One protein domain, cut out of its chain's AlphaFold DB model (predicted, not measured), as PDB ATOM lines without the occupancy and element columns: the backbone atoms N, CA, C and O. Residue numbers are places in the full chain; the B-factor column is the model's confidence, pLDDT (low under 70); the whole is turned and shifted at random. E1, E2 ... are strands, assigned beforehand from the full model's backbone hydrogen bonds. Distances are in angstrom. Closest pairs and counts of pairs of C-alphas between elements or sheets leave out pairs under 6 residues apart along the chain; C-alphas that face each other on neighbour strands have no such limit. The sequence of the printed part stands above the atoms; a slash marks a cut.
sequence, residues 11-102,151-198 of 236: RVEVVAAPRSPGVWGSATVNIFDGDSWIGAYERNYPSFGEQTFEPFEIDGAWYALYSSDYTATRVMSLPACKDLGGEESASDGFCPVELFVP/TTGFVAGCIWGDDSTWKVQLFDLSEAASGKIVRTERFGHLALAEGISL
ATOM      1  N   ARG A  11      17.394  19.232  27.331       95.56
ATOM      2  CA  ARG A  11      18.027  20.365  26.651       95.56
ATOM      3  C   ARG A  11      18.155  20.065  25.168       95.56
ATOM      4  O   ARG A  11      18.066  18.904  24.763       95.56
ATOM      5  N   VAL A  12      18.417  21.102  24.382       97.19
ATOM      6  CA  VAL A  12      18.681  20.955  22.954       97.19
ATOM      7  C   VAL A  12      19.999  21.587  22.539       97.19
ATOM      8  O   VAL A  12      20.491  22.501  23.197       97.19
ATOM      9  N   GLU A  13      20.558  21.086  21.443       97.38
ATOM     10  CA  GLU A  13      21.650  21.716  20.700       97.38
ATOM     11  C   GLU A  13      21.239  21.846  19.235       97.38
ATOM     12  O   GLU A  13      20.768  20.882  18.624       97.38
ATOM     13  N   VAL A  14      21.423  23.035  18.664       97.50
ATOM     14  CA  VAL A  14      20.987  23.341  17.299       97.50
ATOM     15  C   VAL A  14      22.177  23.372  16.355       97.50
ATOM     16  O   VAL A  14      23.134  24.117  16.558       97.50
ATOM     17  N   VAL A  15      22.092  22.587  15.284       97.56
ATOM     18  CA  VAL A  15      23.092  22.544  14.217       97.56
ATOM     19  C   VAL A  15      22.454  23.071  12.940       97.56
ATOM     20  O   VAL A  15      21.564  22.444  12.372       97.56
ATOM     21  N   ALA A  16      22.898  24.241  12.486       95.06
ATOM     22  CA  ALA A  16      22.418  24.817  11.235       95.06
ATOM     23  C   ALA A  16      22.859  23.958  10.039       95.06
ATOM     24  O   ALA A  16      24.033  23.595   9.921       95.06
ATOM     25  N   ALA A  17      21.932  23.672   9.127       91.81
ATOM     26  CA  ALA A  17      22.243  22.987   7.883       91.81
ATOM     27  C   ALA A  17      22.867  23.960   6.860       91.81
ATOM     28  O   ALA A  17      22.553  25.158   6.862       91.81
ATOM     29  N   PRO A  18      23.720  23.474   5.936       90.12
ATOM     30  CA  PRO A  18      24.216  24.283   4.831       90.12
ATOM     31  C   PRO A  18      23.063  24.871   4.010       90.12
ATOM     32  O   PRO A  18      22.167  24.159   3.555       90.12
ATOM     33  N   ARG A  19      23.093  26.186   3.789       90.38
ATOM     34  CA  ARG A  19      22.057  26.879   3.023       90.38
ATOM     35  C   ARG A  19      22.273  26.683   1.524       90.38
ATOM     36  O   ARG A  19      23.339  27.009   1.005       90.38
ATOM     37  N   SER A  20      21.235  26.240   0.818       86.50
ATOM     38  CA  SER A  20      21.213  26.281  -0.649       86.50
ATOM     39  C   SER A  20      20.726  27.653  -1.147       86.50
ATOM     40  O   SER A  20      19.861  28.264  -0.508       86.50
ATOM     41  N   PRO A  21      21.252  28.178  -2.271       90.06
ATOM     42  CA  PRO A  21      20.767  29.430  -2.848       90.06
ATOM     43  C   PRO A  21      19.261  29.374  -3.144       90.06
ATOM     44  O   PRO A  21      18.771  28.392  -3.692       90.06
ATOM     45  N   GLY A  22      18.529  30.434  -2.795       85.50
ATOM     46  CA  GLY A  22      17.099  30.565  -3.109       85.50
ATOM     47  C   GLY A  22      16.130  29.847  -2.164       85.50
ATOM     48  O   GLY A  22      14.928  30.030  -2.314       85.50
ATOM     49  N   VAL A  23      16.618  29.101  -1.167       86.75
ATOM     50  CA  VAL A  23      15.775  28.490  -0.124       86.75
ATOM     51  C   VAL A  23      16.124  29.023   1.263       86.75
ATOM     52  O   VAL A  23      17.220  29.553   1.515       86.75
ATOM     53  N   TRP A  24      15.159  28.921   2.172       85.50
ATOM     54  CA  TRP A  24      15.419  29.088   3.595       85.50
ATOM     55  C   TRP A  24      16.344  27.973   4.085       85.50
ATOM     56  O   TRP A  24      16.361  26.874   3.535       85.50
ATOM     57  N   GLY A  25      17.178  28.293   5.074       93.06
ATOM     58  CA  GLY A  25      17.979  27.270   5.739       93.06
ATOM     59  C   GLY A  25      17.096  26.353   6.585       93.06
ATOM     60  O   GLY A  25      15.953  26.684   6.886       93.06
ATOM     61  N   SER A  26      17.655  25.232   7.012       95.88
ATOM     62  CA  SER A  26      17.077  24.382   8.051       95.88
ATOM     63  C   SER A  26      18.060  24.244   9.208       95.88
ATOM     64  O   SER A  26      19.214  24.684   9.121       95.88
ATOM     65  N   ALA A  27      17.606  23.652  10.303       97.06
ATOM     66  CA  ALA A  27      18.473  23.277  11.404       97.06
ATOM     67  C   ALA A  27      18.041  21.941  12.009       97.06
ATOM     68  O   ALA A  27      16.849  21.701  12.206       97.06
ATOM     69  N   THR A  28      19.017  21.116  12.369       98.25
ATOM     70  CA  THR A  28      18.799  19.923  13.185       98.25
ATOM     71  C   THR A  28      18.770  20.338  14.652       98.25
ATOM     72  O   THR A  28      19.724  20.943  15.148       98.25
ATOM     73  N   VAL A  29      17.696  19.999  15.360       98.38
ATOM     74  CA  VAL A  29      17.564  20.208  16.805       98.38
ATOM     75  C   VAL A  29      17.800  18.875  17.509       98.38
ATOM     76  O   VAL A  29      16.945  17.991  17.483       98.38
ATOM     77  N   ASN A  30      18.975  18.715  18.115       98.56
ATOM     78  CA  ASN A  30      19.353  17.523  18.873       98.56
ATOM     79  C   ASN A  30      18.826  17.624  20.300       98.56
ATOM     80  O   ASN A  30      19.042  18.645  20.942       98.56
ATOM     81  N   ILE A  31      18.180  16.575  20.805       98.50
ATOM     82  CA  ILE A  31      17.553  16.533  22.128       98.50
ATOM     83  C   ILE A  31      18.372  15.631  23.051       98.50
ATOM     84  O   ILE A  31      18.733  14.508  22.690       98.50
ATOM     85  N   PHE A  32      18.617  16.109  24.270       97.88
ATOM     86  CA  PHE A  32      19.384  15.405  25.292       97.88
ATOM     87  C   PHE A  32      18.602  15.296  26.606       97.88
ATOM     88  O   PHE A  32      17.920  16.242  26.999       97.88
ATOM     89  N   ASP A  33      18.744  14.163  27.298       95.94
ATOM     90  CA  ASP A  33      18.375  13.959  28.707       95.94
ATOM     91  C   ASP A  33      19.667  13.977  29.538       95.94
ATOM     92  O   ASP A  33      20.468  13.035  29.497       95.94
ATOM     93  N   GLY A  34      19.934  15.103  30.207       90.94
ATOM     94  CA  GLY A  34      21.266  15.396  30.743       90.94
ATOM     95  C   GLY A  34      22.329  15.427  29.636       90.94
ATOM     96  O   GLY A  34      22.285  16.276  28.742       90.94
ATOM     97  N   ASP A  35      23.275  14.488  29.693       93.00
ATOM     98  CA  ASP A  35      24.353  14.343  28.703       93.00
ATOM     99  C   ASP A  35      24.051  13.289  27.625       93.00
ATOM    100  O   ASP A  35      24.805  13.144  26.663       93.00
ATOM    101  N   SER A  36      22.954  12.540  27.763       96.69
ATOM    102  CA  SER A  36      22.599  11.475  26.822       96.69
ATOM    103  C   SER A  36      21.756  12.027  25.682       96.69
ATOM    104  O   SER A  36      20.677  12.564  25.921       96.69
ATOM    105  N   TRP A  37      22.214  11.865  24.441       98.00
ATOM    106  CA  TRP A  37      21.404  12.150  23.255       98.00
ATOM    107  C   TRP A  37      20.252  11.143  23.151       98.00
ATOM    108  O   TRP A  37      20.482   9.936  23.248       98.00
ATOM    109  N   ILE A  38      19.025  11.633  22.964       98.50
ATOM    110  CA  ILE A  38      17.810  10.797  22.931       98.50
ATOM    111  C   ILE A  38      17.031  10.886  21.615       98.50
ATOM    112  O   ILE A  38      16.191  10.031  21.345       98.50
ATOM    113  N   GLY A  39      17.316  11.879  20.775       98.50
ATOM    114  CA  GLY A  39      16.662  12.038  19.482       98.50
ATOM    115  C   GLY A  39      16.948  13.390  18.847       98.50
ATOM    116  O   GLY A  39      17.695  14.205  19.386       98.50
ATOM    117  N   ALA A  40      16.350  13.634  17.687       98.56
ATOM    118  CA  ALA A  40      16.441  14.909  16.992       98.56
ATOM    119  C   ALA A  40      15.221  15.129  16.094       98.56
ATOM    120  O   ALA A  40      14.528  14.175  15.734       98.56
ATOM    121  N   TYR A  41      14.993  16.378  15.697       98.38
ATOM    122  CA  TYR A  41      14.081  16.721  14.609       98.38
ATOM    123  C   TYR A  41      14.693  17.791  13.706       98.38
ATOM    124  O   TYR A  41      15.551  18.569  14.124       98.38
ATOM    125  N   GLU A  42      14.228  17.834  12.461       97.88
ATOM    126  CA  GLU A  42      14.580  18.891  11.517       97.88
ATOM    127  C   GLU A  42      13.583  20.040  11.638       97.88
ATOM    128  O   GLU A  42      12.369  19.833  11.574       97.88
ATOM    129  N   ARG A  43      14.100  21.257  11.792       96.81
ATOM    130  CA  ARG A  43      13.332  22.494  11.690       96.81
ATOM    131  C   ARG A  43      13.544  23.095  10.308       96.81
ATOM    132  O   ARG A  43      14.678  23.397   9.938       96.81
ATOM    133  N   ASN A  44      12.472  23.345   9.561       95.38
ATOM    134  CA  ASN A  44      12.539  23.955   8.221       95.38
ATOM    135  C   ASN A  44      12.818  25.477   8.227       95.38
ATOM    136  O   ASN A  44      12.577  26.167   7.237       95.38
ATOM    137  N   TYR A  45      13.339  25.993   9.342       93.88
ATOM    138  CA  TYR A  45      13.762  27.372   9.524       93.88
ATOM    139  C   TYR A  45      15.021  27.402  10.396       93.88
ATOM    140  O   TYR A  45      15.065  26.718  11.422       93.88
ATOM    141  N   PRO A  46      16.056  28.178  10.033       92.94
ATOM    142  CA  PRO A  46      17.371  28.043  10.657       92.94
ATOM    143  C   PRO A  46      17.465  28.740  12.022       92.94
ATOM    144  O   PRO A  46      18.439  28.545  12.745       92.94
ATOM    145  N   SER A  47      16.478  29.567  12.368       93.31
ATOM    146  CA  SER A  47      16.470  30.360  13.596       93.31
ATOM    147  C   SER A  47      15.525  29.778  14.643       93.31
ATOM    148  O   SER A  47      14.563  29.069  14.330       93.31
ATOM    149  N   PHE A  48      15.775  30.159  15.895       94.56
ATOM    150  CA  PHE A  48      14.925  29.877  17.053       94.56
ATOM    151  C   PHE A  48      14.805  28.398  17.444       94.56
ATOM    152  O   PHE A  48      13.902  28.039  18.194       94.56
ATOM    153  N   GLY A  49      15.690  27.521  16.957       95.19
ATOM    154  CA  GLY A  49      15.618  26.085  17.253       95.19
ATOM    155  C   GLY A  49      15.661  25.769  18.754       95.19
ATOM    156  O   GLY A  49      14.929  24.899  19.206       95.19
ATOM    157  N   GLU A  50      16.445  26.520  19.536       95.88
ATOM    158  CA  GLU A  50      16.502  26.349  20.996       95.88
ATOM    159  C   GLU A  50      15.244  26.886  21.682       95.88
ATOM    160  O   GLU A  50      14.710  26.261  22.588       95.88
ATOM    161  N   GLN A  51      14.760  28.047  21.238       96.50
ATOM    162  CA  GLN A  51      13.614  28.741  21.828       96.50
ATOM    163  C   GLN A  51      12.279  28.075  21.470       96.50
ATOM    164  O   GLN A  51      11.272  28.306  22.133       96.50
ATOM    165  N   THR A  52      12.262  27.243  20.431       97.62
ATOM    166  CA  THR A  52      11.084  26.503  19.964       97.62
ATOM    167  C   THR A  52      11.127  25.028  20.351       97.62
ATOM    168  O   THR A  52      10.534  24.193  19.672       97.62
ATOM    169  N   PHE A  53      11.785  24.724  21.470       98.06
ATOM    170  CA  PHE A  53      11.689  23.461  22.190       98.06
ATOM    171  C   PHE A  53      11.462  23.752  23.676       98.06
ATOM    172  O   PHE A  53      12.303  24.369  24.324       98.06
ATOM    173  N   GLU A  54      10.343  23.289  24.228       97.81
ATOM    174  CA  GLU A  54       9.978  23.546  25.622       97.81
ATOM    175  C   GLU A  54       9.478  22.261  26.301       97.81
ATOM    176  O   GLU A  54       8.344  21.832  26.053       97.81
ATOM    177  N   PRO A  55      10.299  21.624  27.159       97.38
ATOM    178  CA  PRO A  55       9.928  20.394  27.844       97.38
ATOM    179  C   PRO A  55       9.062  20.672  29.076       97.38
ATOM    180  O   PRO A  55       9.344  21.579  29.865       97.38
ATOM    181  N   PHE A  56       8.050  19.837  29.297       97.06
ATOM    182  CA  PHE A  56       7.125  19.940  30.425       97.06
ATOM    183  C   PHE A  56       6.640  18.565  30.899       97.06
ATOM    184  O   PHE A  56       6.760  17.568  30.189       97.06
ATOM    185  N   GLU A  57       6.106  18.513  32.119       95.56
ATOM    186  CA  GLU A  57       5.638  17.277  32.752       95.56
ATOM    187  C   GLU A  57       4.159  17.390  33.135       95.56
ATOM    188  O   GLU A  57       3.759  18.351  33.795       95.56
ATOM    189  N   ILE A  58       3.356  16.398  32.748       94.44
ATOM    190  CA  ILE A  58       1.953  16.255  33.161       94.44
ATOM    191  C   ILE A  58       1.782  14.843  33.716       94.44
ATOM    192  O   ILE A  58       2.119  13.870  33.044       94.44
ATOM    193  N   ASP A  59       1.281  14.742  34.948       92.31
ATOM    194  CA  ASP A  59       0.967  13.479  35.628       92.31
ATOM    195  C   ASP A  59       2.110  12.441  35.615       92.31
ATOM    196  O   ASP A  59       1.892  11.242  35.447       92.31
ATOM    197  N   GLY A  60       3.355  12.897  35.793       92.12
ATOM    198  CA  GLY A  60       4.540  12.029  35.826       92.12
ATOM    199  C   GLY A  60       5.118  11.671  34.452       92.12
ATOM    200  O   GLY A  60       6.167  11.029  34.376       92.12
ATOM    201  N   ALA A  61       4.455  12.066  33.363       96.19
ATOM    202  CA  ALA A  61       4.905  11.840  31.994       96.19
ATOM    203  C   ALA A  61       5.509  13.115  31.393       96.19
ATOM    204  O   ALA A  61       5.005  14.221  31.598       96.19
ATOM    205  N   TRP A  62       6.590  12.947  30.628       97.81
ATOM    206  CA  TRP A  62       7.313  14.052  30.009       97.81
ATOM    207  C   TRP A  62       6.922  14.245  28.549       97.81
ATOM    208  O   TRP A  62       6.819  13.296  27.770       97.81
ATOM    209  N   TYR A  63       6.785  15.512  28.185       98.50
ATOM    210  CA  TYR A  63       6.443  15.973  26.852       98.50
ATOM    211  C   TYR A  63       7.323  17.166  26.480       98.50
ATOM    212  O   TYR A  63       7.989  17.752  27.336       98.50
ATOM    213  N   ALA A  64       7.301  17.555  25.213       98.56
ATOM    214  CA  ALA A  64       7.801  18.856  24.793       98.56
ATOM    215  C   ALA A  64       6.883  19.480  23.753       98.56
ATOM    216  O   ALA A  64       6.444  18.795  22.827       98.56
ATOM    217  N   LEU A  65       6.636  20.783  23.901       98.75
ATOM    218  CA  LEU A  65       6.201  21.599  22.778       98.75
ATOM    219  C   LEU A  65       7.417  21.811  21.885       98.75
ATOM    220  O   LEU A  65       8.506  22.108  22.378       98.75
ATOM    221  N   TYR A  66       7.237  21.651  20.583       98.62
ATOM    222  CA  TYR A  66       8.309  21.853  19.623       98.62
ATOM    223  C   TYR A  66       7.768  22.346  18.287       98.62
ATOM    224  O   TYR A  66       6.575  22.240  18.008       98.62
ATOM    225  N   SER A  67       8.643  22.883  17.444       98.12
ATOM    226  CA  SER A  67       8.262  23.365  16.118       98.12
ATOM    227  C   SER A  67       9.280  22.894  15.076       98.12
ATOM    228  O   SER A  67      10.367  23.456  14.930       98.12
ATOM    229  N   SER A  68       8.941  21.813  14.371       97.50
ATOM    230  CA  SER A  68       9.679  21.327  13.195       97.50
ATOM    231  C   SER A  68       9.311  22.096  11.924       97.50
ATOM    232  O   SER A  68      10.139  22.270  11.033       97.50
ATOM    233  N   ASP A  69       8.076  22.590  11.848       96.56
ATOM    234  CA  ASP A  69       7.632  23.497  10.796       96.56
ATOM    235  C   ASP A  69       7.528  24.917  11.348       96.56
ATOM    236  O   ASP A  69       6.928  25.127  12.400       96.56
ATOM    237  N   TYR A  70       8.084  25.893  10.632       94.00
ATOM    238  CA  TYR A  70       8.098  27.302  11.011       94.00
ATOM    239  C   TYR A  70       6.716  27.874  11.313       94.00
ATOM    240  O   TYR A  70       6.653  28.878  12.001       94.00
ATOM    241  N   THR A  71       5.640  27.261  10.819       95.62
ATOM    242  CA  THR A  71       4.257  27.748  10.913       95.62
ATOM    243  C   THR A  71       3.363  26.914  11.836       95.62
ATOM    244  O   THR A  71       2.151  27.133  11.879       95.62
ATOM    245  N   ALA A  72       3.934  25.950  12.565       96.69
ATOM    246  CA  ALA A  72       3.182  25.069  13.451       96.69
ATOM    247  C   ALA A  72       3.938  24.735  14.739       96.69
ATOM    248  O   ALA A  72       5.160  24.554  14.757       96.69
ATOM    249  N   THR A  73       3.179  24.580  15.821       98.25
ATOM    250  CA  THR A  73       3.650  23.972  17.064       98.25
ATOM    251  C   THR A  73       3.043  22.586  17.221       98.25
ATOM    252  O   THR A  73       1.862  22.353  16.967       98.25
ATOM    253  N   ARG A  74       3.864  21.642  17.663       98.56
ATOM    254  CA  ARG A  74       3.501  20.248  17.892       98.56
ATOM    255  C   ARG A  74       3.893  19.828  19.297       98.56
ATOM    256  O   ARG A  74       4.611  20.543  19.998       98.56
ATOM    257  N   VAL A  75       3.414  18.664  19.717       98.75
ATOM    258  CA  VAL A  75       3.778  18.046  20.989       98.75
ATOM    259  C   VAL A  75       4.370  16.661  20.755       98.75
ATOM    260  O   VAL A  75       3.837  15.855  19.995       98.75
ATOM    261  N   MET A  76       5.489  16.381  21.415       98.69
ATOM    262  CA  MET A  76       6.122  15.063  21.417       98.69
ATOM    263  C   MET A  76       6.168  14.477  22.824       98.69
ATOM    264  O   MET A  76       6.179  15.209  23.812       98.69
ATOM    265  N   SER A  77       6.247  13.152  22.912       98.62
ATOM    266  CA  SER A  77       6.578  12.448  24.156       98.62
ATOM    267  C   SER A  77       8.090  12.365  24.363       98.62
ATOM    268  O   SER A  77       8.850  12.182  23.409       98.62
ATOM    269  N   LEU A  78       8.526  12.440  25.619       98.44
ATOM    270  CA  LEU A  78       9.918  12.282  26.038       98.44
ATOM    271  C   LEU A  78      10.045  11.145  27.071       98.44
ATOM    272  O   LEU A  78       9.124  10.928  27.860       98.44
ATOM    273  N   PRO A  79      11.166  10.398  27.091       98.12
ATOM    274  CA  PRO A  79      12.367  10.558  26.261       98.12
ATOM    275  C   PRO A  79      12.272   9.889  24.875       98.12
ATOM    276  O   PRO A  79      13.256   9.858  24.151       98.12
ATOM    277  N   ALA A  80      11.116   9.334  24.494       98.38
ATOM    278  CA  ALA A  80      10.968   8.577  23.246       98.38
ATOM    279  C   ALA A  80      11.060   9.425  21.961       98.38
ATOM    280  O   ALA A  80      11.110   8.855  20.873       98.38
ATOM    281  N   CYS A  81      11.012  10.758  22.075       98.50
ATOM    282  CA  CYS A  81      10.990  11.713  20.961       98.50
ATOM    283  C   CYS A  81       9.923  11.391  19.901       98.50
ATOM    284  O   CYS A  81      10.098  11.665  18.715       98.50
ATOM    285  N   LYS A  82       8.803  10.790  20.319       98.62
ATOM    286  CA  LYS A  82       7.709  10.430  19.416       98.62
ATOM    287  C   LYS A  82       6.758  11.612  19.288       98.62
ATOM    288  O   LYS A  82       6.154  12.001  20.290       98.62
ATOM    289  N   ASP A  83       6.602  12.116  18.065       98.56
ATOM    290  CA  ASP A  83       5.563  13.082  17.708       98.56
ATOM    291  C   ASP A  83       4.176  12.511  18.023       98.56
ATOM    292  O   ASP A  83       3.846  11.389  17.626       98.56
ATOM    293  N   LEU A  84       3.385  13.265  18.780       98.62
ATOM    294  CA  LEU A  84       2.036  12.867  19.170       98.62
ATOM    295  C   LEU A  84       0.975  13.588  18.336       98.62
ATOM    296  O   LEU A  84      -0.111  13.043  18.165       98.62
ATOM    297  N   GLY A  85       1.281  14.778  17.813       98.25
ATOM    298  CA  GLY A  85       0.335  15.611  17.076       98.25
ATOM    299  C   GLY A  85       0.511  17.099  17.370       98.25
ATOM    300  O   GLY A  85       1.532  17.534  17.904       98.25
ATOM    301  N   GLY A  86      -0.503  17.887  17.026       97.62
ATOM    302  CA  GLY A  86      -0.584  19.306  17.344       97.62
ATOM    303  C   GLY A  86      -1.192  20.092  16.197       97.62
ATOM    304  O   GLY A  86      -2.164  19.653  15.589       97.62
ATOM    305  N   GLU A  87      -0.626  21.258  15.917       97.44
ATOM    306  CA  GLU A  87      -1.041  22.073  14.783       97.44
ATOM    307  C   GLU A  87      -0.542  21.475  13.461       97.44
ATOM    308  O   GLU A  87       0.529  20.858  13.387       97.44
ATOM    309  N   GLU A  88      -1.324  21.696  12.407       96.06
ATOM    310  CA  GLU A  88      -0.914  21.458  11.026       96.06
ATOM    311  C   GLU A  88      -0.240  22.717  10.472       96.06
ATOM    312  O   GLU A  88      -0.651  23.837  10.779       96.06
ATOM    313  N   SER A  89       0.794  22.537   9.650       94.50
ATOM    314  CA  SER A  89       1.473  23.643   8.965       94.50
ATOM    315  C   SER A  89       0.523  24.362   8.009       94.50
ATOM    316  O   SER A  89      -0.231  23.709   7.281       94.50
ATOM    317  N   ALA A  90       0.610  25.687   7.943       91.44
ATOM    318  CA  ALA A  90      -0.195  26.505   7.043       91.44
ATOM    319  C   ALA A  90       0.622  27.692   6.528       91.44
ATOM    320  O   ALA A  90       1.412  28.278   7.264       91.44
ATOM    321  N   SER A  91       0.417  28.087   5.269       88.12
ATOM    322  CA  SER A  91       1.149  29.211   4.661       88.12
ATOM    323  C   SER A  91       0.900  30.556   5.348       88.12
ATOM    324  O   SER A  91       1.710  31.464   5.223       88.12
ATOM    325  N   ASP A  92      -0.224  30.683   6.046       87.25
ATOM    326  CA  ASP A  92      -0.650  31.825   6.855       87.25
ATOM    327  C   ASP A  92      -0.631  31.503   8.364       87.25
ATOM    328  O   ASP A  92      -1.268  32.179   9.175       87.25
ATOM    329  N   GLY A  93       0.095  30.446   8.745       89.56
ATOM    330  CA  GLY A  93       0.178  29.967  10.115       89.56
ATOM    331  C   GLY A  93       0.902  30.925  11.060       89.56
ATOM    332  O   GLY A  93       1.531  31.919  10.680       89.56
ATOM    333  N   PHE A  94       0.808  30.602  12.347       93.31
ATOM    334  CA  PHE A  94       1.536  31.320  13.383       93.31
ATOM    335  C   PHE A  94       2.982  30.848  13.394       93.31
ATOM    336  O   PHE A  94       3.236  29.648  13.417       93.31
ATOM    337  N   CYS A  95       3.920  31.785  13.407       94.62
ATOM    338  CA  CYS A  95       5.339  31.499  13.323       94.62
ATOM    339  C   CYS A  95       5.986  31.530  14.717       94.62
ATOM    340  O   CYS A  95       6.411  32.609  15.148       94.62
ATOM    341  N   PRO A  96       6.041  30.409  15.473       96.00
ATOM    342  CA  PRO A  96       6.615  30.401  16.813       96.00
ATOM    343  C   PRO A  96       8.105  30.750  16.782       96.00
ATOM    344  O   PRO A  96       8.897  30.146  16.051       96.00
ATOM    345  N   VAL A  97       8.484  31.697  17.639       95.38
ATOM    346  CA  VAL A  97       9.879  32.077  17.907       95.38
ATOM    347  C   VAL A  97      10.309  31.730  19.328       95.38
ATOM    348  O   VAL A  97      11.498  31.557  19.566       95.38
ATOM    349  N   GLU A  98       9.368  31.600  20.266       96.88
ATOM    350  CA  GLU A  98       9.646  31.160  21.635       96.88
ATOM    351  C   GLU A  98       8.442  30.411  22.216       96.88
ATOM    352  O   GLU A  98       7.300  30.850  22.067       96.88
ATOM    353  N   LEU A  99       8.702  29.286  22.882       97.75
ATOM    354  CA  LEU A  99       7.724  28.469  23.597       97.75
ATOM    355  C   LEU A  99       8.040  28.499  25.090       97.75
ATOM    356  O   LEU A  99       9.202  28.505  25.487       97.75
ATOM    357  N   PHE A 100       7.008  28.511  25.929       97.12
ATOM    358  CA  PHE A 100       7.197  28.515  27.375       97.12
ATOM    359  C   PHE A 100       6.047  27.829  28.110       97.12
ATOM    360  O   PHE A 100       4.884  28.187  27.935       97.12
ATOM    361  N   VAL A 101       6.367  26.880  28.986       96.88
ATOM    362  CA  VAL A 101       5.418  26.248  29.901       96.88
ATOM    363  C   VAL A 101       5.854  26.588  31.327       96.88
ATOM    364  O   VAL A 101       6.890  26.093  31.793       96.88
ATOM    365  N   PRO A 102       5.093  27.431  32.051       94.75
ATOM    366  CA  PRO A 102       5.457  27.820  33.401       94.75
ATOM    367  C   PRO A 102       5.482  26.620  34.343       94.75
ATOM    368  O   PRO A 102       4.617  25.739  34.296       94.75
ATOM    369  N   THR A 151      -0.745  23.098  32.867       96.38
ATOM    370  CA  THR A 151      -1.415  22.648  31.633       96.38
ATOM    371  C   THR A 151      -1.711  23.810  30.675       96.38
ATOM    372  O   THR A 151      -2.505  23.666  29.751       96.38
ATOM    373  N   THR A 152      -1.088  24.969  30.897       96.38
ATOM    374  CA  THR A 152      -1.180  26.154  30.044       96.38
ATOM    375  C   THR A 152       0.217  26.491  29.546       96.38
ATOM    376  O   THR A 152       1.097  26.800  30.351       96.38
ATOM    377  N   GLY A 153       0.410  26.438  28.232       96.94
ATOM    378  CA  GLY A 153       1.625  26.885  27.558       96.94
ATOM    379  C   GLY A 153       1.458  28.276  26.958       96.94
ATOM    380  O   GLY A 153       0.343  28.768  26.789       96.94
ATOM    381  N   PHE A 154       2.573  28.899  26.610       97.38
ATOM    382  CA  PHE A 154       2.643  30.197  25.958       97.38
ATOM    383  C   PHE A 154       3.516  30.088  24.718       97.38
ATOM    384  O   PHE A 154       4.476  29.316  24.682       97.38
ATOM    385  N   VAL A 155       3.191  30.901  23.722       97.25
ATOM    386  CA  VAL A 155       3.981  31.049  22.508       97.25
ATOM    387  C   VAL A 155       4.112  32.518  22.152       97.25
ATOM    388  O   VAL A 155       3.134  33.262  22.221       97.25
ATOM    389  N   ALA A 156       5.320  32.922  21.777       95.94
ATOM    390  CA  ALA A 156       5.597  34.191  21.129       95.94
ATOM    391  C   ALA A 156       5.928  33.938  19.658       95.94
ATOM    392  O   ALA A 156       6.596  32.955  19.331       95.94
ATOM    393  N   GLY A 157       5.478  34.821  18.773       94.25
ATOM    394  CA  GLY A 157       5.708  34.690  17.337       94.25
ATOM    395  C   GLY A 157       4.953  35.719  16.515       94.25
ATOM    396  O   GLY A 157       4.226  36.543  17.064       94.25
ATOM    397  N   CYS A 158       5.129  35.686  15.201       90.25
ATOM    398  CA  CYS A 158       4.359  36.516  14.279       90.25
ATOM    399  C   CYS A 158       3.232  35.716  13.619       90.25
ATOM    400  O   CYS A 158       3.216  34.486  13.627       90.25
ATOM    401  N   ILE A 159       2.273  36.435  13.040       84.44
ATOM    402  CA  ILE A 159       1.417  35.862  11.999       84.44
ATOM    403  C   ILE A 159       2.140  36.124  10.688       84.44
ATOM    404  O   ILE A 159       2.672  37.219  10.509       84.44
ATOM    405  N   TRP A 160       2.173  35.142   9.792       77.38
ATOM    406  CA  TRP A 160       2.820  35.312   8.498       77.38
ATOM    407  C   TRP A 160       2.355  36.597   7.790       77.38
ATOM    408  O   TRP A 160       1.156  36.816   7.609       77.38
ATOM    409  N   GLY A 161       3.305  37.449   7.395       73.31
ATOM    410  CA  GLY A 161       3.032  38.752   6.774       73.31
ATOM    411  C   GLY A 161       2.931  39.934   7.749       73.31
ATOM    412  O   GLY A 161       2.936  41.074   7.298       73.31
ATOM    413  N   ASP A 162       2.907  39.687   9.063       76.25
ATOM    414  CA  ASP A 162       3.036  40.692  10.126       76.25
ATOM    415  C   ASP A 162       4.274  40.389  10.986       76.25
ATOM    416  O   ASP A 162       4.189  39.968  12.141       76.25
ATOM    417  N   ASP A 163       5.450  40.610  10.400       71.44
ATOM    418  CA  ASP A 163       6.751  40.357  11.036       71.44
ATOM    419  C   ASP A 163       7.184  41.484  11.995       71.44
ATOM    420  O   ASP A 163       8.305  41.493  12.509       71.44
ATOM    421  N   SER A 164       6.310  42.466  12.231       70.75
ATOM    422  CA  SER A 164       6.634  43.698  12.955       70.75
ATOM    423  C   SER A 164       6.498  43.567  14.478       70.75
ATOM    424  O   SER A 164       7.124  44.318  15.237       70.75
ATOM    425  N   THR A 165       5.696  42.600  14.943       78.31
ATOM    426  CA  THR A 165       5.400  42.380  16.362       78.31
ATOM    427  C   THR A 165       5.393  40.895  16.720       78.31
ATOM    428  O   THR A 165       4.948  40.044  15.954       78.31
ATOM    429  N   TRP A 166       5.886  40.567  17.917       86.69
ATOM    430  CA  TRP A 166       5.784  39.213  18.463       86.69
ATOM    431  C   TRP A 166       4.550  39.118  19.345       86.69
ATOM    432  O   TRP A 166       4.536  39.627  20.462       86.69
ATOM    433  N   LYS A 167       3.505  38.481  18.834       91.75
ATOM    434  CA  LYS A 167       2.241  38.250  19.528       91.75
ATOM    435  C   LYS A 167       2.410  37.126  20.539       91.75
ATOM    436  O   LYS A 167       3.037  36.114  20.236       91.75
ATOM    437  N   VAL A 168       1.818  37.290  21.717       94.69
ATOM    438  CA  VAL A 168       1.757  36.247  22.744       94.69
ATOM    439  C   VAL A 168       0.404  35.548  22.690       94.69
ATOM    440  O   VAL A 168      -0.639  36.185  22.828       94.69
ATOM    441  N   GLN A 169       0.419  34.227  22.530       96.00
ATOM    442  CA  GLN A 169      -0.770  33.374  22.555       96.00
ATOM    443  C   GLN A 169      -0.593  32.218  23.542       96.00
ATOM    444  O   GLN A 169       0.500  31.993  24.064       96.00
ATOM    445  N   LEU A 170      -1.686  31.514  23.839       97.00
ATOM    446  CA  LEU A 170      -1.708  30.457  24.850       97.00
ATOM    447  C   LEU A 170      -2.063  29.116  24.229       97.00
ATOM    448  O   LEU A 170      -2.954  29.053  23.384       97.00
ATOM    449  N   PHE A 171      -1.451  28.054  24.736       98.12
ATOM    450  CA  PHE A 171      -1.848  26.678  24.484       98.12
ATOM    451  C   PHE A 171      -2.588  26.095  25.686       98.12
ATOM    452  O   PHE A 171      -2.112  26.200  26.817       98.12
ATOM    453  N   ASP A 172      -3.706  25.422  25.434       98.00
ATOM    454  CA  ASP A 172      -4.238  24.405  26.341       98.00
ATOM    455  C   ASP A 172      -3.491  23.085  26.102       98.00
ATOM    456  O   ASP A 172      -3.465  22.579  24.975       98.00
ATOM    457  N   LEU A 173      -2.857  22.565  27.156       98.38
ATOM    458  CA  LEU A 173      -2.051  21.341  27.159       98.38
ATOM    459  C   LEU A 173      -2.709  20.207  27.958       98.38
ATOM    460  O   LEU A 173      -2.073  19.180  28.186       98.38
ATOM    461  N   SER A 174      -3.961  20.368  28.395       97.19
ATOM    462  CA  SER A 174      -4.681  19.345  29.171       97.19
ATOM    463  C   SER A 174      -4.841  18.011  28.426       97.19
ATOM    464  O   SER A 174      -4.929  16.964  29.061       97.19
ATOM    465  N   GLU A 175      -4.805  18.033  27.092       97.75
ATOM    466  CA  GLU A 175      -4.886  16.853  26.221       97.75
ATOM    467  C   GLU A 175      -3.559  16.554  25.485       97.75
ATOM    468  O   GLU A 175      -3.533  15.825  24.494       97.75
ATOM    469  N   ALA A 176      -2.423  17.064  25.979       97.75
ATOM    470  CA  ALA A 176      -1.117  16.872  25.338       97.75
ATOM    471  C   ALA A 176      -0.738  15.388  25.153       97.75
ATOM    472  O   ALA A 176      -0.128  15.019  24.150       97.75
ATOM    473  N   ALA A 177      -1.153  14.521  26.086       97.62
ATOM    474  CA  ALA A 177      -0.896  13.081  26.036       97.62
ATOM    475  C   ALA A 177      -1.533  12.382  24.821       97.62
ATOM    476  O   ALA A 177      -1.011  11.370  24.353       97.62
ATOM    477  N   SER A 178      -2.645  12.914  24.299       97.88
ATOM    478  CA  SER A 178      -3.308  12.406  23.091       97.88
ATOM    479  C   SER A 178      -2.831  13.102  21.812       97.88
ATOM    480  O   SER A 178      -3.347  12.807  20.736       97.88
ATOM    481  N   GLY A 179      -1.846  14.004  21.914       97.75
ATOM    482  CA  GLY A 179      -1.328  14.770  20.782       97.75
ATOM    483  C   GLY A 179      -2.126  16.025  20.447       97.75
ATOM    484  O   GLY A 179      -1.904  16.620  19.395       97.75
ATOM    485  N   LYS A 180      -3.057  16.440  21.311       98.12
ATOM    486  CA  LYS A 180      -3.900  17.612  21.078       98.12
ATOM    487  C   LYS A 180      -3.397  18.808  21.880       98.12
ATOM    488  O   LYS A 180      -3.293  18.754  23.102       98.12
ATOM    489  N   ILE A 181      -3.147  19.909  21.176       97.88
ATOM    490  CA  ILE A 181      -2.924  21.234  21.761       97.88
ATOM    491  C   ILE A 181      -3.900  22.217  21.120       97.88
ATOM    492  O   ILE A 181      -4.224  22.089  19.939       97.88
ATOM    493  N   VAL A 182      -4.386  23.191  21.887       97.75
ATOM    494  CA  VAL A 182      -5.308  24.214  21.369       97.75
ATOM    495  C   VAL A 182      -4.706  25.591  21.589       97.75
ATOM    496  O   VAL A 182      -4.609  26.043  22.731       97.75
ATOM    497  N   ARG A 183      -4.311  26.263  20.501       96.88
ATOM    498  CA  ARG A 183      -3.829  27.647  20.551       96.88
ATOM    499  C   ARG A 183      -4.996  28.625  20.602       96.88
ATOM    500  O   ARG A 183      -5.958  28.495  19.850       96.88
ATOM    501  N   THR A 184      -4.903  29.626  21.471       96.06
ATOM    502  CA  THR A 184      -5.915  30.677  21.617       96.06
ATOM    503  C   THR A 184      -5.279  32.058  21.736       96.06
ATOM    504  O   THR A 184      -4.272  32.246  22.422       96.06
ATOM    505  N   GLU A 185      -5.920  33.053  21.127       93.25
ATOM    506  CA  GLU A 185      -5.576  34.471  21.258       93.25
ATOM    507  C   GLU A 185      -6.311  35.096  22.457       93.25
ATOM    508  O   GLU A 185      -7.051  36.071  22.342       93.25
ATOM    509  N   ARG A 186      -6.159  34.494  23.645       89.44
ATOM    510  CA  ARG A 186      -6.950  34.863  24.835       89.44
ATOM    511  C   ARG A 186      -6.781  36.328  25.260       89.44
ATOM    512  O   ARG A 186      -7.677  36.878  25.893       89.44
ATOM    513  N   PHE A 187      -5.646  36.942  24.929       86.62
ATOM    514  CA  PHE A 187      -5.329  38.329  25.271       86.62
ATOM    515  C   PHE A 187      -5.498  39.312  24.101       86.62
ATOM    516  O   PHE A 187      -5.157  40.483  24.254       86.62
ATOM    517  N   GLY A 188      -6.005  38.863  22.947       85.94
ATOM    518  CA  GLY A 188      -5.971  39.649  21.710       85.94
ATOM    519  C   GLY A 188      -4.536  39.934  21.249       85.94
ATOM    520  O   GLY A 188      -3.604  39.181  21.556       85.94
ATOM    521  N   HIS A 189      -4.343  41.068  20.568       82.88
ATOM    522  CA  HIS A 189      -3.022  41.523  20.146       82.88
ATOM    523  C   HIS A 189      -2.186  41.987  21.353       82.88
ATOM    524  O   HIS A 189      -2.252  43.141  21.791       82.88
ATOM    525  N   LEU A 190      -1.363  41.079  21.883       88.25
ATOM    526  CA  LEU A 190      -0.381  41.365  22.925       88.25
ATOM    527  C   LEU A 190       1.031  41.232  22.358       88.25
ATOM    528  O   LEU A 190       1.537  40.122  22.204       88.25
ATOM    529  N   ALA A 191       1.668  42.368  22.069       89.94
ATOM    530  CA  ALA A 191       3.044  42.419  21.592       89.94
ATOM    531  C   ALA A 191       4.044  42.259  22.751       89.94
ATOM    532  O   ALA A 191       4.013  43.022  23.723       89.94
ATOM    533  N   LEU A 192       4.953  41.292  22.636       90.69
ATOM    534  CA  LEU A 192       6.044  41.065  23.576       90.69
ATOM    535  C   LEU A 192       6.973  42.286  23.623       90.69
ATOM    536  O   LEU A 192       7.235  42.931  22.604       90.69
ATOM    537  N   ALA A 193       7.472  42.609  24.815       88.56
ATOM    538  CA  ALA A 193       8.485  43.642  24.977       88.56
ATOM    539  C   ALA A 193       9.794  43.267  24.263       88.56
ATOM    540  O   ALA A 193      10.257  42.128  24.323       88.56
ATOM    541  N   GLU A 194      10.404  44.245  23.598       86.19
ATOM    542  CA  GLU A 194      11.653  44.043  22.867       86.19
ATOM    543  C   GLU A 194      12.818  43.772  23.831       86.19
ATOM    544  O   GLU A 194      12.939  44.404  24.881       86.19
ATOM    545  N   GLY A 195      13.678  42.811  23.483       88.75
ATOM    546  CA  GLY A 195      14.845  42.446  24.291       88.75
ATOM    547  C   GLY A 195      14.539  41.617  25.545       88.75
ATOM    548  O   GLY A 195      15.463  41.303  26.298       88.75
ATOM    549  N   ILE A 196      13.280  41.226  25.769       91.06
ATOM    550  CA  ILE A 196      12.872  40.366  26.884       91.06
ATOM    551  C   ILE A 196      12.294  39.063  26.322       91.06
ATOM    552  O   ILE A 196      11.380  39.074  25.507       91.06
ATOM    553  N   SER A 197      12.827  37.929  26.775       92.81
ATOM    554  CA  SER A 197      12.295  36.589  26.468       92.81
ATOM    555  C   SER A 197      10.845  36.437  26.935       92.81
ATOM    556  O   SER A 197      10.516  36.970  27.997       92.81
ATOM    557  N   LEU A 198      10.040  35.607  26.275       93.94
ATOM    558  CA  LEU A 198       8.682  35.240  26.692       93.94
ATOM    559  C   LEU A 198       8.614  34.855  28.174       93.94
ATOM    560  O   LEU A 198       7.827  35.428  28.924       93.94
TER     561      LEU A 198
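AT A GLANCE: This is residues 11 to 102 and 151 to 198 of the 236 residues of an uncharacterized protein of Mesorhizobium loti R88b (UniProt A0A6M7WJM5). Two strongly twisted four-stranded sheets, E4 to E7 and E8 to E11, make a sandwich, partly face to face, and a third sheet, the narrow ribbon E1 to E3, stands beside it and comes near it at E4. The printed part has 140 residues with eleven named strands, E1 to E11 in that order along the chain, and no named helix; the class is all strand. The sheet orders are E4 E5 E6 E7, E8 E9 E10 E11 and E1 E2 E3, each antiparallel throughout. The whole is compact, with a radius of gyration of the C-alphas of 14.6 A and spans of 39 by 38 by 28 A.

IN THESE COORDINATES: In one sheet of the sandwich, E8 is residues 94 to 100, 15.4 A long, E9 residues 152 to 159, 20.7 A, E10 residues 162 to 172, 24.1 A, and E11 residues 182 to 184, ending at C-alpha 184 (-5.915, 30.677, 21.617). E9 bends by 58 degrees at residue 156 and E10 by 92 degrees at residue 165. In the other, E4 is residues 53 to 58, beginning at C-alpha 53 (11.689, 23.461, 22.190), E5 residues 61 to 66, E6 residues 74 to 78 and E7 residues 82 to 86. In the third sheet, E1 is residues 11 to 16, beginning at C-alpha 11 (18.027, 20.365, 26.651), E2 residues 27 to 33, 19.7 A, and E3 residues 36 to 43, 20.9 A.

HOW THE PARTS SIT: The sandwich, two sheets face to face, has its facing parts 9.7 A centre to centre and its best planes 13 degrees apart. In one sheet N 156 and O 98 of E9 and E8 are 2.9 A apart, N 169 and O 155 of E10 and E9 2.9 A, and N 184 and O 170 of E11 and E10 2.8 A. E9 E10 E11 form a meander, each strand the antiparallel neighbour of the one before, as do E4 E5 E6 E7 and E1 E2 E3. In the facing sheet N 56 and O 63 are 2.9 A apart across the hairpin E4 and E5, N 76 and O 64 3.0 A across E5 and E6, and N 75 and O 85 2.8 A across E6 and E7. The closest C-alphas of edge strands E4 and E8 are those of Glu 54 and Leu 99, 5.8 A apart; those of edge strands E7 and E11 are Gly 86 and Val 182, 7.9 A. In the third sheet N 13 and O 30 of E1 and E2 are 2.9 A apart, and N 29 and O 41 of E2 and E3 2.9 A. The closest C-alphas of E1 and E4 are those of Val 12 and Phe 53, 7.5 A apart; E2 and E4 are apart.

THE WHOLE: The C-alphas farthest apart, those of Pro 21 and Asp 59, are 46.1 A apart. Residues 103 to 150 are not printed, and C-alphas 102 and 151 are 8.8 A apart across the cut. Of the links that are printed whole, none is long; residues 185 to 198 hold no named element. The mean pLDDT of the printed part is 94.1, and no printed residue is under 70.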